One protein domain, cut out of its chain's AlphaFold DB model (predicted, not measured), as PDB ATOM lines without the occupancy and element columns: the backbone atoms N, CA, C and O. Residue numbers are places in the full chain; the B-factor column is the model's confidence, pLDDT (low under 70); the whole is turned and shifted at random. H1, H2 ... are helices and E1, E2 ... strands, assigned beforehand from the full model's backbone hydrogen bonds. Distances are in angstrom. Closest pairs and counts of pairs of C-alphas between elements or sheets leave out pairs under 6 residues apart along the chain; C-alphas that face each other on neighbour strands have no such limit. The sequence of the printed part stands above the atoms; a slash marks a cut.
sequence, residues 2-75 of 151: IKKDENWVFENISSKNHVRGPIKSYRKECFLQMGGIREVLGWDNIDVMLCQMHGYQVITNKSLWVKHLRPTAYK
ATOM      1  N   ILE A   2       4.002 -33.738  98.725       86.12
ATOM      2  CA  ILE A   2       5.085 -34.640  99.135       86.12
ATOM      3  C   ILE A   2       5.878 -33.977 100.259       86.12
ATOM      4  O   ILE A   2       5.936 -32.745 100.313       86.12
ATOM      5  N   LYS A   3       6.466 -34.781 101.147       86.81
ATOM      6  CA  LYS A   3       7.342 -34.268 102.200       86.81
ATOM      7  C   LYS A   3       8.683 -33.875 101.574       86.81
ATOM      8  O   LYS A   3       9.308 -34.698 100.905       86.81
ATOM      9  N   LYS A   4       9.084 -32.620 101.757       83.25
ATOM     10  CA  LYS A   4      10.438 -32.124 101.502       83.25
ATOM     11  C   LYS A   4      10.920 -31.478 102.789       83.25
ATOM     12  O   LYS A   4      10.291 -30.530 103.254       83.25
ATOM     13  N   ASP A   5      11.975 -32.040 103.362       85.56
ATOM     14  CA  ASP A   5      12.467 -31.674 104.689       85.56
ATOM     15  C   ASP A   5      11.324 -31.758 105.717       85.56
ATOM     16  O   ASP A   5      10.689 -32.811 105.848       85.56
ATOM     17  N   GLU A   6      10.993 -30.660 106.394       87.81
ATOM     18  CA  GLU A   6       9.880 -30.595 107.350       87.81
ATOM     19  C   GLU A   6       8.549 -30.143 106.726       87.81
ATOM     20  O   GLU A   6       7.497 -30.221 107.361       87.81
ATOM     21  N   ASN A   7       8.552 -29.741 105.452       88.88
ATOM     22  CA  ASN A   7       7.415 -29.099 104.801       88.88
ATOM     23  C   ASN A   7       6.679 -30.016 103.812       88.88
ATOM     24  O   ASN A   7       7.258 -30.853 103.115       88.88
ATOM     25  N   TRP A   8       5.363 -29.816 103.695       88.25
ATOM     26  CA  TRP A   8       4.534 -30.463 102.676       88.25
ATOM     27  C   TRP A   8       4.346 -29.534 101.484       88.25
ATOM     28  O   TRP A   8       3.620 -28.546 101.561       88.25
ATOM     29  N   VAL A   9       4.951 -29.880 100.349       86.56
ATOM     30  CA  VAL A   9       4.898 -29.049  99.137       86.56
ATOM     31  C   VAL A   9       4.044 -29.687  98.048       86.56
ATOM     32  O   VAL A   9       3.955 -30.917  97.928       86.56
ATOM     33  N   PHE A  10       3.395 -28.854  97.232       82.56
ATOM     34  CA  PHE A  10       2.679 -29.329  96.052       82.56
ATOM     35  C   PHE A  10       3.674 -29.898  95.033       82.56
ATOM     36  O   PHE A  10       4.681 -29.273  94.700       82.56
ATOM     37  N   GLU A  11       3.388 -31.091  94.517       78.25
ATOM     38  CA  GLU A  11       4.242 -31.747  93.533       78.25
ATOM     39  C   GLU A  11       3.850 -31.289  92.119       78.25
ATOM     40  O   GLU A  11       2.867 -31.762  91.546       78.25
ATOM     41  N   ASN A  12       4.610 -30.350  91.548       72.00
ATOM     42  CA  ASN A  12       4.303 -29.733  90.254       72.00
ATOM     43  C   ASN A  12       4.743 -30.588  89.048       72.00
ATOM     44  O   ASN A  12       5.563 -30.171  88.234       72.00
ATOM     45  N   ILE A  13       4.221 -31.809  88.943       70.31
ATOM     46  CA  ILE A  13       4.513 -32.722  87.818       70.31
ATOM     47  C   ILE A  13       3.361 -32.831  86.810       70.31
ATOM     48  O   ILE A  13       3.526 -33.400  85.733       70.31
ATOM     49  N   SER A  14       2.192 -32.289  87.147       69.00
ATOM     50  CA  SER A  14       1.021 -32.200  86.275       69.00
ATOM     51  C   SER A  14       0.255 -30.909  86.550       69.00
ATOM     52  O   SER A  14       0.398 -30.312  87.615       69.00
ATOM     53  N   SER A  15      -0.598 -30.502  85.606       76.19
ATOM     54  CA  SER A  15      -1.516 -29.372  85.794       76.19
ATOM     55  C   SER A  15      -2.350 -29.530  87.071       76.19
ATOM     56  O   SER A  15      -2.753 -30.641  87.416       76.19
ATOM     57  N   LYS A  16      -2.686 -28.412  87.728       78.62
ATOM     58  CA  LYS A  16      -3.620 -28.386  88.870       78.62
ATOM     59  C   LYS A  16      -5.034 -28.866  88.511       78.62
ATOM     60  O   LYS A  16      -5.817 -29.149  89.408       78.62
ATOM     61  N   ASN A  17      -5.360 -28.945  87.220       83.38
ATOM     62  CA  ASN A  17      -6.642 -29.452  86.717       83.38
ATOM     63  C   ASN A  17      -6.569 -30.927  86.283       83.38
ATOM     64  O   ASN A  17      -7.531 -31.449  85.732       83.38
ATOM     65  N   HIS A  18      -5.422 -31.587  86.464       85.75
ATOM     66  CA  HIS A  18      -5.272 -33.002  86.154       85.75
ATOM     67  C   HIS A  18      -5.608 -33.841  87.390       85.75
ATOM     68  O   HIS A  18      -5.034 -33.634  88.464       85.75
ATOM     69  N   VAL A  19      -6.539 -34.781  87.242       88.56
ATOM     70  CA  VAL A  19      -6.894 -35.730  88.301       88.56
ATOM     71  C   VAL A  19      -5.784 -36.772  88.429       88.56
ATOM     72  O   VAL A  19      -5.335 -37.344  87.442       88.56
ATOM     73  N   ARG A  20      -5.322 -37.012  89.657       86.00
ATOM     74  CA  ARG A  20      -4.129 -37.819  89.944       86.00
ATOM     75  C   ARG A  20      -4.518 -39.273  90.186       86.00
ATOM     76  O   ARG A  20      -5.337 -39.526  91.055       86.00
ATOM     77  N   GLY A  21      -3.881 -40.214  89.484       87.56
ATOM     78  CA  GLY A  21      -4.132 -41.660  89.610       87.56
ATOM     79  C   GLY A  21      -4.316 -42.181  91.045       87.56
ATOM     80  O   GLY A  21      -5.340 -42.798  91.309       87.56
ATOM     81  N   PRO A  22      -3.394 -41.902  91.991       87.62
ATOM     82  CA  PRO A  22      -3.452 -42.484  93.334       87.62
ATOM     83  C   PRO A  22      -4.692 -42.138  94.166       87.62
ATOM     84  O   PRO A  22      -4.973 -42.858  95.116       87.62
ATOM     85  N   ILE A  23      -5.399 -41.043  93.866       89.62
ATOM     86  CA  ILE A  23      -6.600 -40.627  94.604       89.62
ATOM     87  C   ILE A  23      -7.650 -40.160  93.603       89.62
ATOM     88  O   ILE A  23      -7.589 -39.039  93.087       89.62
ATOM     89  N   LYS A  24      -8.618 -41.041  93.351       93.75
ATOM     90  CA  LYS A  24      -9.756 -40.821  92.463       93.75
ATOM     91  C   LYS A  24     -11.020 -41.397  93.081       93.75
ATOM     92  O   LYS A  24     -10.974 -42.393  93.798       93.75
ATOM     93  N   SER A  25     -12.144 -40.776  92.766       94.62
ATOM     94  CA  SER A  25     -13.468 -41.257  93.143       94.62
ATOM     95  C   SER A  25     -14.369 -41.184  91.923       94.62
ATOM     96  O   SER A  25     -14.276 -40.242  91.135       94.62
ATOM     97  N   TYR A  26     -15.228 -42.183  91.775       96.50
ATOM     98  CA  TYR A  26     -16.103 -42.340  90.620       96.50
ATOM     99  C   TYR A  26     -17.540 -42.464  91.110       96.50
ATOM    100  O   TYR A  26     -17.791 -43.037  92.172       96.50
ATOM    101  N   ARG A  27     -18.494 -41.979  90.311       97.62
ATOM    102  CA  ARG A  27     -19.879 -42.448  90.438       97.62
ATOM    103  C   ARG A  27     -19.909 -43.933  90.085       97.62
ATOM    104  O   ARG A  27     -19.203 -44.352  89.165       97.62
ATOM    105  N   LYS A  28     -20.711 -44.720  90.805       98.12
ATOM    106  CA  LYS A  28     -20.785 -46.173  90.601       98.12
ATOM    107  C   LYS A  28     -21.193 -46.500  89.164       98.12
ATOM    108  O   LYS A  28     -20.575 -47.345  88.529       98.12
ATOM    109  N   GLU A  29     -22.170 -45.774  88.637       98.31
ATOM    110  CA  GLU A  29     -22.701 -45.934  87.283       98.31
ATOM    111  C   GLU A  29     -21.618 -45.655  86.238       98.31
ATOM    112  O   GLU A  29     -21.401 -46.471  85.347       98.31
ATOM    113  N   CYS A  30     -20.864 -44.562  86.405       98.06
ATOM    114  CA  CYS A  30     -19.723 -44.232  85.551       98.06
ATOM    115  C   CYS A  30     -18.676 -45.349  85.551       98.06
ATOM    116  O   CYS A  30     -18.177 -45.725  84.493       98.06
ATOM    117  N   PHE A  31     -18.342 -45.878  86.735       97.94
ATOM    118  CA  PHE A  31     -17.345 -46.936  86.881       97.94
ATOM    119  C   PHE A  31     -17.766 -48.222  86.166       97.94
ATOM    120  O   PHE A  31     -16.946 -48.852  85.499       97.94
ATOM    121  N   LEU A  32     -19.049 -48.577  86.260       98.00
ATOM    122  CA  LEU A  32     -19.617 -49.727  85.561       98.00
ATOM    123  C   LEU A  32     -19.676 -49.502  84.044       98.00
ATOM    124  O   LEU A  32     -19.276 -50.388  83.295       98.00
ATOM    125  N   GLN A  33     -20.101 -48.320  83.589       97.44
ATOM    126  CA  GLN A  33     -20.191 -47.986  82.161       97.44
ATOM    127  C   GLN A  33     -18.830 -48.034  81.463       97.44
ATOM    128  O   GLN A  33     -18.728 -48.603  80.382       97.44
ATOM    129  N   MET A  34     -17.774 -47.521  82.106       96.62
ATOM    130  CA  MET A  34     -16.415 -47.615  81.564       96.62
ATOM    131  C   MET A  34     -15.796 -49.018  81.692       96.62
ATOM    132  O   MET A  34     -14.648 -49.217  81.296       96.62
ATOM    133  N   GLY A  35     -16.499 -49.996  82.273       96.31
ATOM    134  CA  GLY A  35     -15.997 -51.358  82.480       96.31
ATOM    135  C   GLY A  35     -14.876 -51.459  83.521       96.31
ATOM    136  O   GLY A  35     -14.016 -52.329  83.415       96.31
ATOM    137  N   GLY A  36     -14.828 -50.542  84.490       96.12
ATOM    138  CA  GLY A  36     -13.785 -50.486  85.515       96.12
ATOM    139  C   GLY A  36     -12.412 -50.021  85.011       96.12
ATOM    140  O   GLY A  36     -12.268 -49.466  83.922       96.12
ATOM    141  N   ILE A  37     -11.379 -50.217  85.834       95.88
ATOM    142  CA  ILE A  37     -10.001 -49.799  85.528       95.88
ATOM    143  C   ILE A  37      -9.323 -50.851  84.645       95.88
ATOM    144  O   ILE A  37      -9.359 -52.041  84.940       95.88
ATOM    145  N   ARG A  38      -8.659 -50.415  83.567       95.38
ATOM    146  CA  ARG A  38      -7.848 -51.300  82.717       95.38
ATOM    147  C   ARG A  38      -6.468 -51.485  83.333       95.38
ATOM    148  O   ARG A  38      -5.747 -50.509  83.483       95.38
ATOM    149  N   GLU A  39      -6.062 -52.713  83.626       94.31
ATOM    150  CA  GLU A  39      -4.752 -53.028  84.221       94.31
ATOM    151  C   GLU A  39      -3.596 -52.911  83.208       94.31
ATOM    152  O   GLU A  39      -2.942 -53.881  82.835       94.31
ATOM    153  N   VAL A  40      -3.353 -51.698  82.711       94.81
ATOM    154  CA  VAL A  40      -2.290 -51.385  81.750       94.81
ATOM    155  C   VAL A  40      -1.559 -50.110  82.136       94.81
ATOM    156  O   VAL A  40      -2.064 -49.257  82.870       94.81
ATOM    157  N   LEU A  41      -0.352 -49.931  81.602       94.44
ATOM    158  CA  LEU A  41       0.341 -48.657  81.732       94.44
ATOM    159  C   LEU A  41      -0.500 -47.543  81.090       94.44
ATOM    160  O   LEU A  41      -0.827 -47.620  79.906       94.44
ATOM    161  N   GLY A  42      -0.803 -46.502  81.870       93.69
ATOM    162  CA  GLY A  42      -1.662 -45.391  81.451       93.69
ATOM    163  C   GLY A  42      -3.122 -45.506  81.864       93.69
ATOM    164  O   GLY A  42      -3.919 -44.675  81.432       93.69
ATOM    165  N   TRP A  43      -3.474 -46.506  82.677       95.31
ATOM    166  CA  TRP A  43      -4.834 -46.719  83.178       95.31
ATOM    167  C   TRP A  43      -5.482 -45.457  83.760       95.31
ATOM    168  O   TRP A  43      -6.677 -45.245  83.586       95.31
ATOM    169  N   ASP A  44      -4.685 -44.594  84.390       93.88
ATOM    170  CA  ASP A  44      -5.102 -43.355  85.043       93.88
ATOM    171  C   ASP A  44      -5.346 -42.183  84.079       93.88
ATOM    172  O   ASP A  44      -5.821 -41.126  84.489       93.88
ATOM    173  N   ASN A  45      -4.989 -42.324  82.808       94.56
ATOM    174  CA  ASN A  45      -5.459 -41.429  81.756       94.56
ATOM    175  C   ASN A  45      -6.603 -42.071  80.974       94.56
ATOM    176  O   ASN A  45      -7.494 -41.364  80.509       94.56
ATOM    177  N   ILE A  46      -6.566 -43.395  80.812       97.06
ATOM    178  CA  ILE A  46      -7.614 -44.157  80.134       97.06
ATOM    179  C   ILE A  46      -8.947 -43.965  80.852       97.06
ATOM    180  O   ILE A  46      -9.909 -43.569  80.206       97.06
ATOM    181  N   ASP A  47      -8.995 -44.161  82.170       96.75
ATOM    182  CA  ASP A  47     -10.220 -43.995  82.957       96.75
ATOM    183  C   ASP A  47     -10.855 -42.605  82.770       96.75
ATOM    184  O   ASP A  47     -12.058 -42.504  82.566       96.75
ATOM    185  N   VAL A  48     -10.050 -41.539  82.744       96.19
ATOM    186  CA  VAL A  48     -10.488 -40.160  82.506       96.19
ATOM    187  C   VAL A  48     -11.118 -40.028  81.124       96.19
ATOM    188  O   VAL A  48     -12.199 -39.455  81.000       96.19
ATOM    189  N   MET A  49     -10.469 -40.565  80.088       97.38
ATOM    190  CA  MET A  49     -10.988 -40.497  78.719       97.38
ATOM    191  C   MET A  49     -12.266 -41.332  78.557       97.38
ATOM    192  O   MET A  49     -13.180 -40.893  77.865       97.38
ATOM    193  N   LEU A  50     -12.374 -42.484  79.224       97.88
ATOM    194  CA  LEU A  50     -13.589 -43.305  79.208       97.88
ATOM    195  C   LEU A  50     -14.734 -42.655  79.997       97.88
ATOM    196  O   LEU A  50     -15.864 -42.629  79.522       97.88
ATOM    197  N   CYS A  51     -14.454 -42.029  81.143       97.50
ATOM    198  CA  CYS A  51     -15.447 -41.218  81.859       97.50
ATOM    199  C   CYS A  51     -16.022 -40.129  80.937       97.50
ATOM    200  O   CYS A  51     -17.237 -39.977  80.824       97.50
ATOM    201  N   GLN A  52     -15.149 -39.408  80.223       97.19
ATOM    202  CA  GLN A  52     -15.554 -38.378  79.260       97.19
ATOM    203  C   GLN A  52     -16.320 -38.956  78.064       97.19
ATOM    204  O   GLN A  52     -17.224 -38.298  77.543       97.19
ATOM    205  N   MET A  53     -15.983 -40.171  77.620       97.75
ATOM    206  CA  MET A  53     -16.711 -40.879  76.564       97.75
ATOM    207  C   MET A  53     -18.166 -41.129  76.953       97.75
ATOM    208  O   MET A  53     -19.053 -40.944  76.125       97.75
ATOM    209  N   HIS A  54     -18.417 -41.459  78.220       97.75
ATOM    210  CA  HIS A  54     -19.764 -41.636  78.766       97.75
ATOM    211  C   HIS A  54     -20.414 -40.327  79.245       97.75
ATOM    212  O   HIS A  54     -21.410 -40.359  79.962       97.75
ATOM    213  N   GLY A  55     -19.871 -39.167  78.858       97.31
ATOM    214  CA  GLY A  55     -20.461 -37.859  79.149       97.31
ATOM    215  C   GLY A  55     -20.219 -37.342  80.569       97.31
ATOM    216  O   GLY A  55     -20.762 -36.301  80.935       97.31
ATOM    217  N   TYR A  56     -19.388 -38.012  81.373       97.62
ATOM    218  CA  TYR A  56     -19.060 -37.532  82.711       97.62
ATOM    219  C   TYR A  56     -17.998 -36.439  82.667       97.62
ATOM    220  O   TYR A  56     -16.979 -36.528  81.975       97.62
ATOM    221  N   GLN A  57     -18.210 -35.418  83.490       95.50
ATOM    222  CA  GLN A  57     -17.201 -34.407  83.747       95.50
ATOM    223  C   GLN A  57     -16.149 -34.942  84.723       95.50
ATOM    224  O   GLN A  57     -16.468 -35.546  85.746       95.50
ATOM    225  N   VAL A  58     -14.883 -34.654  84.432       94.69
ATOM    226  CA  VAL A  58     -13.749 -34.986  85.298       94.69
ATOM    227  C   VAL A  58     -13.239 -33.701  85.945       94.69
ATOM    228  O   VAL A  58     -12.849 -32.764  85.249       94.69
ATOM    229  N   ILE A  59     -13.263 -33.648  87.279       93.75
ATOM    230  CA  ILE A  59     -12.936 -32.450  88.063       93.75
ATOM    231  C   ILE A  59     -11.865 -32.794  89.098       93.75
ATOM    232  O   ILE A  59     -11.986 -33.770  89.835       93.75
ATOM    233  N   THR A  60     -10.833 -31.955  89.200       92.19
ATOM    234  CA  THR A  60      -9.891 -31.997  90.325       92.19
ATOM    235  C   THR A  60     -10.422 -31.135  91.464       92.19
ATOM    236  O   THR A  60     -10.531 -29.916  91.312       92.19
ATOM    237  N   ASN A  61     -10.697 -31.740  92.624       90.38
ATOM    238  CA  ASN A  61     -11.002 -30.977  93.832       90.38
ATOM    239  C   ASN A  61      -9.717 -30.339  94.395       90.38
ATOM    240  O   ASN A  61      -8.868 -31.022  94.964       90.38
ATOM    241  N   LYS A  62      -9.585 -29.020  94.231       87.56
ATOM    242  CA  LYS A  62      -8.401 -28.251  94.644       87.56
ATOM    243  C   LYS A  62      -8.363 -27.931  96.141       87.56
ATOM    244  O   LYS A  62      -7.300 -27.546  96.619       87.56
ATOM    245  N   SER A  63      -9.477 -28.074  96.866       88.81
ATOM    246  CA  SER A  63      -9.494 -27.896  98.324       88.81
ATOM    247  C   SER A  63      -9.019 -29.146  99.066       88.81
ATOM    248  O   SER A  63      -8.632 -29.055 100.228       88.81
ATOM    249  N   LEU A  64      -8.987 -30.308  98.402       87.19
ATOM    250  CA  LEU A  64      -8.562 -31.557  99.020       87.19
ATOM    251  C   LEU A  64      -7.034 -31.646  99.117       87.19
ATOM    252  O   LEU A  64      -6.317 -31.703  98.113       87.19
ATOM    253  N   TRP A  65      -6.531 -31.731 100.347       86.44
ATOM    254  CA  TRP A  65      -5.109 -31.907 100.621       86.44
ATOM    255  C   TRP A  65      -4.751 -33.384 100.759       86.44
ATOM    256  O   TRP A  65      -5.033 -34.024 101.767       86.44
ATOM    257  N   VAL A  66      -4.062 -33.919  99.752       87.81
ATOM    258  CA  VAL A  66      -3.564 -35.302  99.763       87.81
ATOM    259  C   VAL A  66      -2.069 -35.325 100.070       87.81
ATOM    260  O   VAL A  66      -1.264 -34.769  99.312       87.81
ATOM    261  N   LYS A  67      -1.680 -36.022 101.140       89.12
ATOM    262  CA  LYS A  67      -0.278 -36.329 101.459       89.12
ATOM    263  C   LYS A  67       0.133 -37.624 100.761       89.12
ATOM    264  O   LYS A  67      -0.439 -38.677 101.008       89.12
ATOM    265  N   HIS A  68       1.120 -37.541  99.881       86.81
ATOM    266  CA  HIS A  68       1.664 -38.674  99.150       86.81
ATOM    267  C   HIS A  68       3.055 -38.989  99.707       86.81
ATOM    268  O   HIS A  68       3.977 -38.180  99.592       86.81
ATOM    269  N   LEU A  69       3.205 -40.160 100.332       85.44
ATOM    270  CA  LEU A  69       4.417 -40.527 101.082       85.44
ATOM    271  C   LEU A  69       5.619 -40.867 100.187       85.44
ATOM    272  O   LEU A  69       6.742 -40.981 100.664       85.44
ATOM    273  N   ARG A  70       5.394 -41.018  98.880       79.50
ATOM    274  CA  ARG A  70       6.422 -41.379  97.899       79.50
ATOM    275  C   ARG A  70       6.488 -40.353  96.765       79.50
ATOM    276  O   ARG A  70       5.523 -40.260  96.021       79.50
ATOM    277  N   PRO A  71       7.588 -39.626  96.542       71.56
ATOM    278  CA  PRO A  71       7.684 -38.731  95.390       71.56
ATOM    279  C   PRO A  71       7.424 -39.461  94.067       71.56
ATOM    280  O   PRO A  71       7.921 -40.570  93.827       71.56
ATOM    281  N   THR A  72       6.637 -38.842  93.197       67.25
ATOM    282  CA  THR A  72       6.361 -39.371  91.869       67.25
ATOM    283  C   THR A  72       7.643 -39.273  91.031       67.25
ATOM    284  O   THR A  72       8.355 -38.276  91.070       67.25
ATOM    285  N   ALA A  73       7.949 -40.316  90.255       58.50
ATOM    286  CA  ALA A  73       9.121 -40.427  89.367       58.50
ATOM    287  C   ALA A  73      10.496 -40.774  89.988       58.50
ATOM    288  O   ALA A  73      11.472 -40.842  89.241       58.50
ATOM    289  N   TYR A  74      10.590 -41.148  91.272       57.12
ATOM    290  CA  TYR A  74      11.866 -41.566  91.897       57.12
ATOM    291  C   TYR A  74      12.585 -42.748  91.192       57.12
ATOM    292  O   TYR A  74      13.801 -42.854  91.261       57.12
ATOM    293  N   LYS A  75      11.867 -43.624  90.463       55.78
ATOM    294  CA  LYS A  75      12.436 -44.855  89.863       55.78
ATOM    295  C   LYS A  75      12.622 -44.863  88.333       55.78
ATOM    296  O   LYS A  75      13.099 -45.864  87.814       55.78
TER     297      LYS A  75
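What this domain is: This is residues 2 to 75 of the 151 residues of a protein of Flavobacteriaceae bacterium (UniProt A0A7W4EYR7). With little regular structure, this is an elongated loop-rich shape, with a tiny hairpin, E1 and E2, at one end and two crosswise helices, H1 and H2, at the other. Residues 10 to 27 lead from hairpin to helices, and residues 54 to 75 lead back. The 74 printed residues hold E1, E2, H1, H2 in that order, 23 residues in named elements, class mixed; the sheet, E1 - E2, is antiparallel. It is only just loose, close to compact, with a radius of gyration of the C-alphas of 14.0 A, and only just elongated, spanning 43 by 28 by 19 A.

How they stand to each other: E1, residues 2 to 4, and E2, residues 7 to 9, form a hairpin at 133 degrees; N 2 and O 9 are within hydrogen-bond range at 2.9 A. H1, residues 28 to 33, and H2, residues 43 to 53, are close but not clearly touching, about perpendicular at 86 degrees; their closest C-alphas, Cys 30 and Cys 51, are 6.4 A apart. E1 is apart from both helices. Every O i to N i+4 pair is within hydrogen-bond range in H1, 6 of 7 in H2.

Where its parts are: E1 begins at C-alpha 2 (5.085, -34.640, 99.135); H2, 14.8 A long from first to last C-alpha, ends at C-alpha 53 (-16.711, -40.879, 76.564).

The domain as a whole: The farthest C-alphas, Glu 6 and Gln 33, are 42.9 A apart. The printed part has no cut; the link E2 to H1 is long. Residue 14 and residues 72 to 75 have pLDDT under 70.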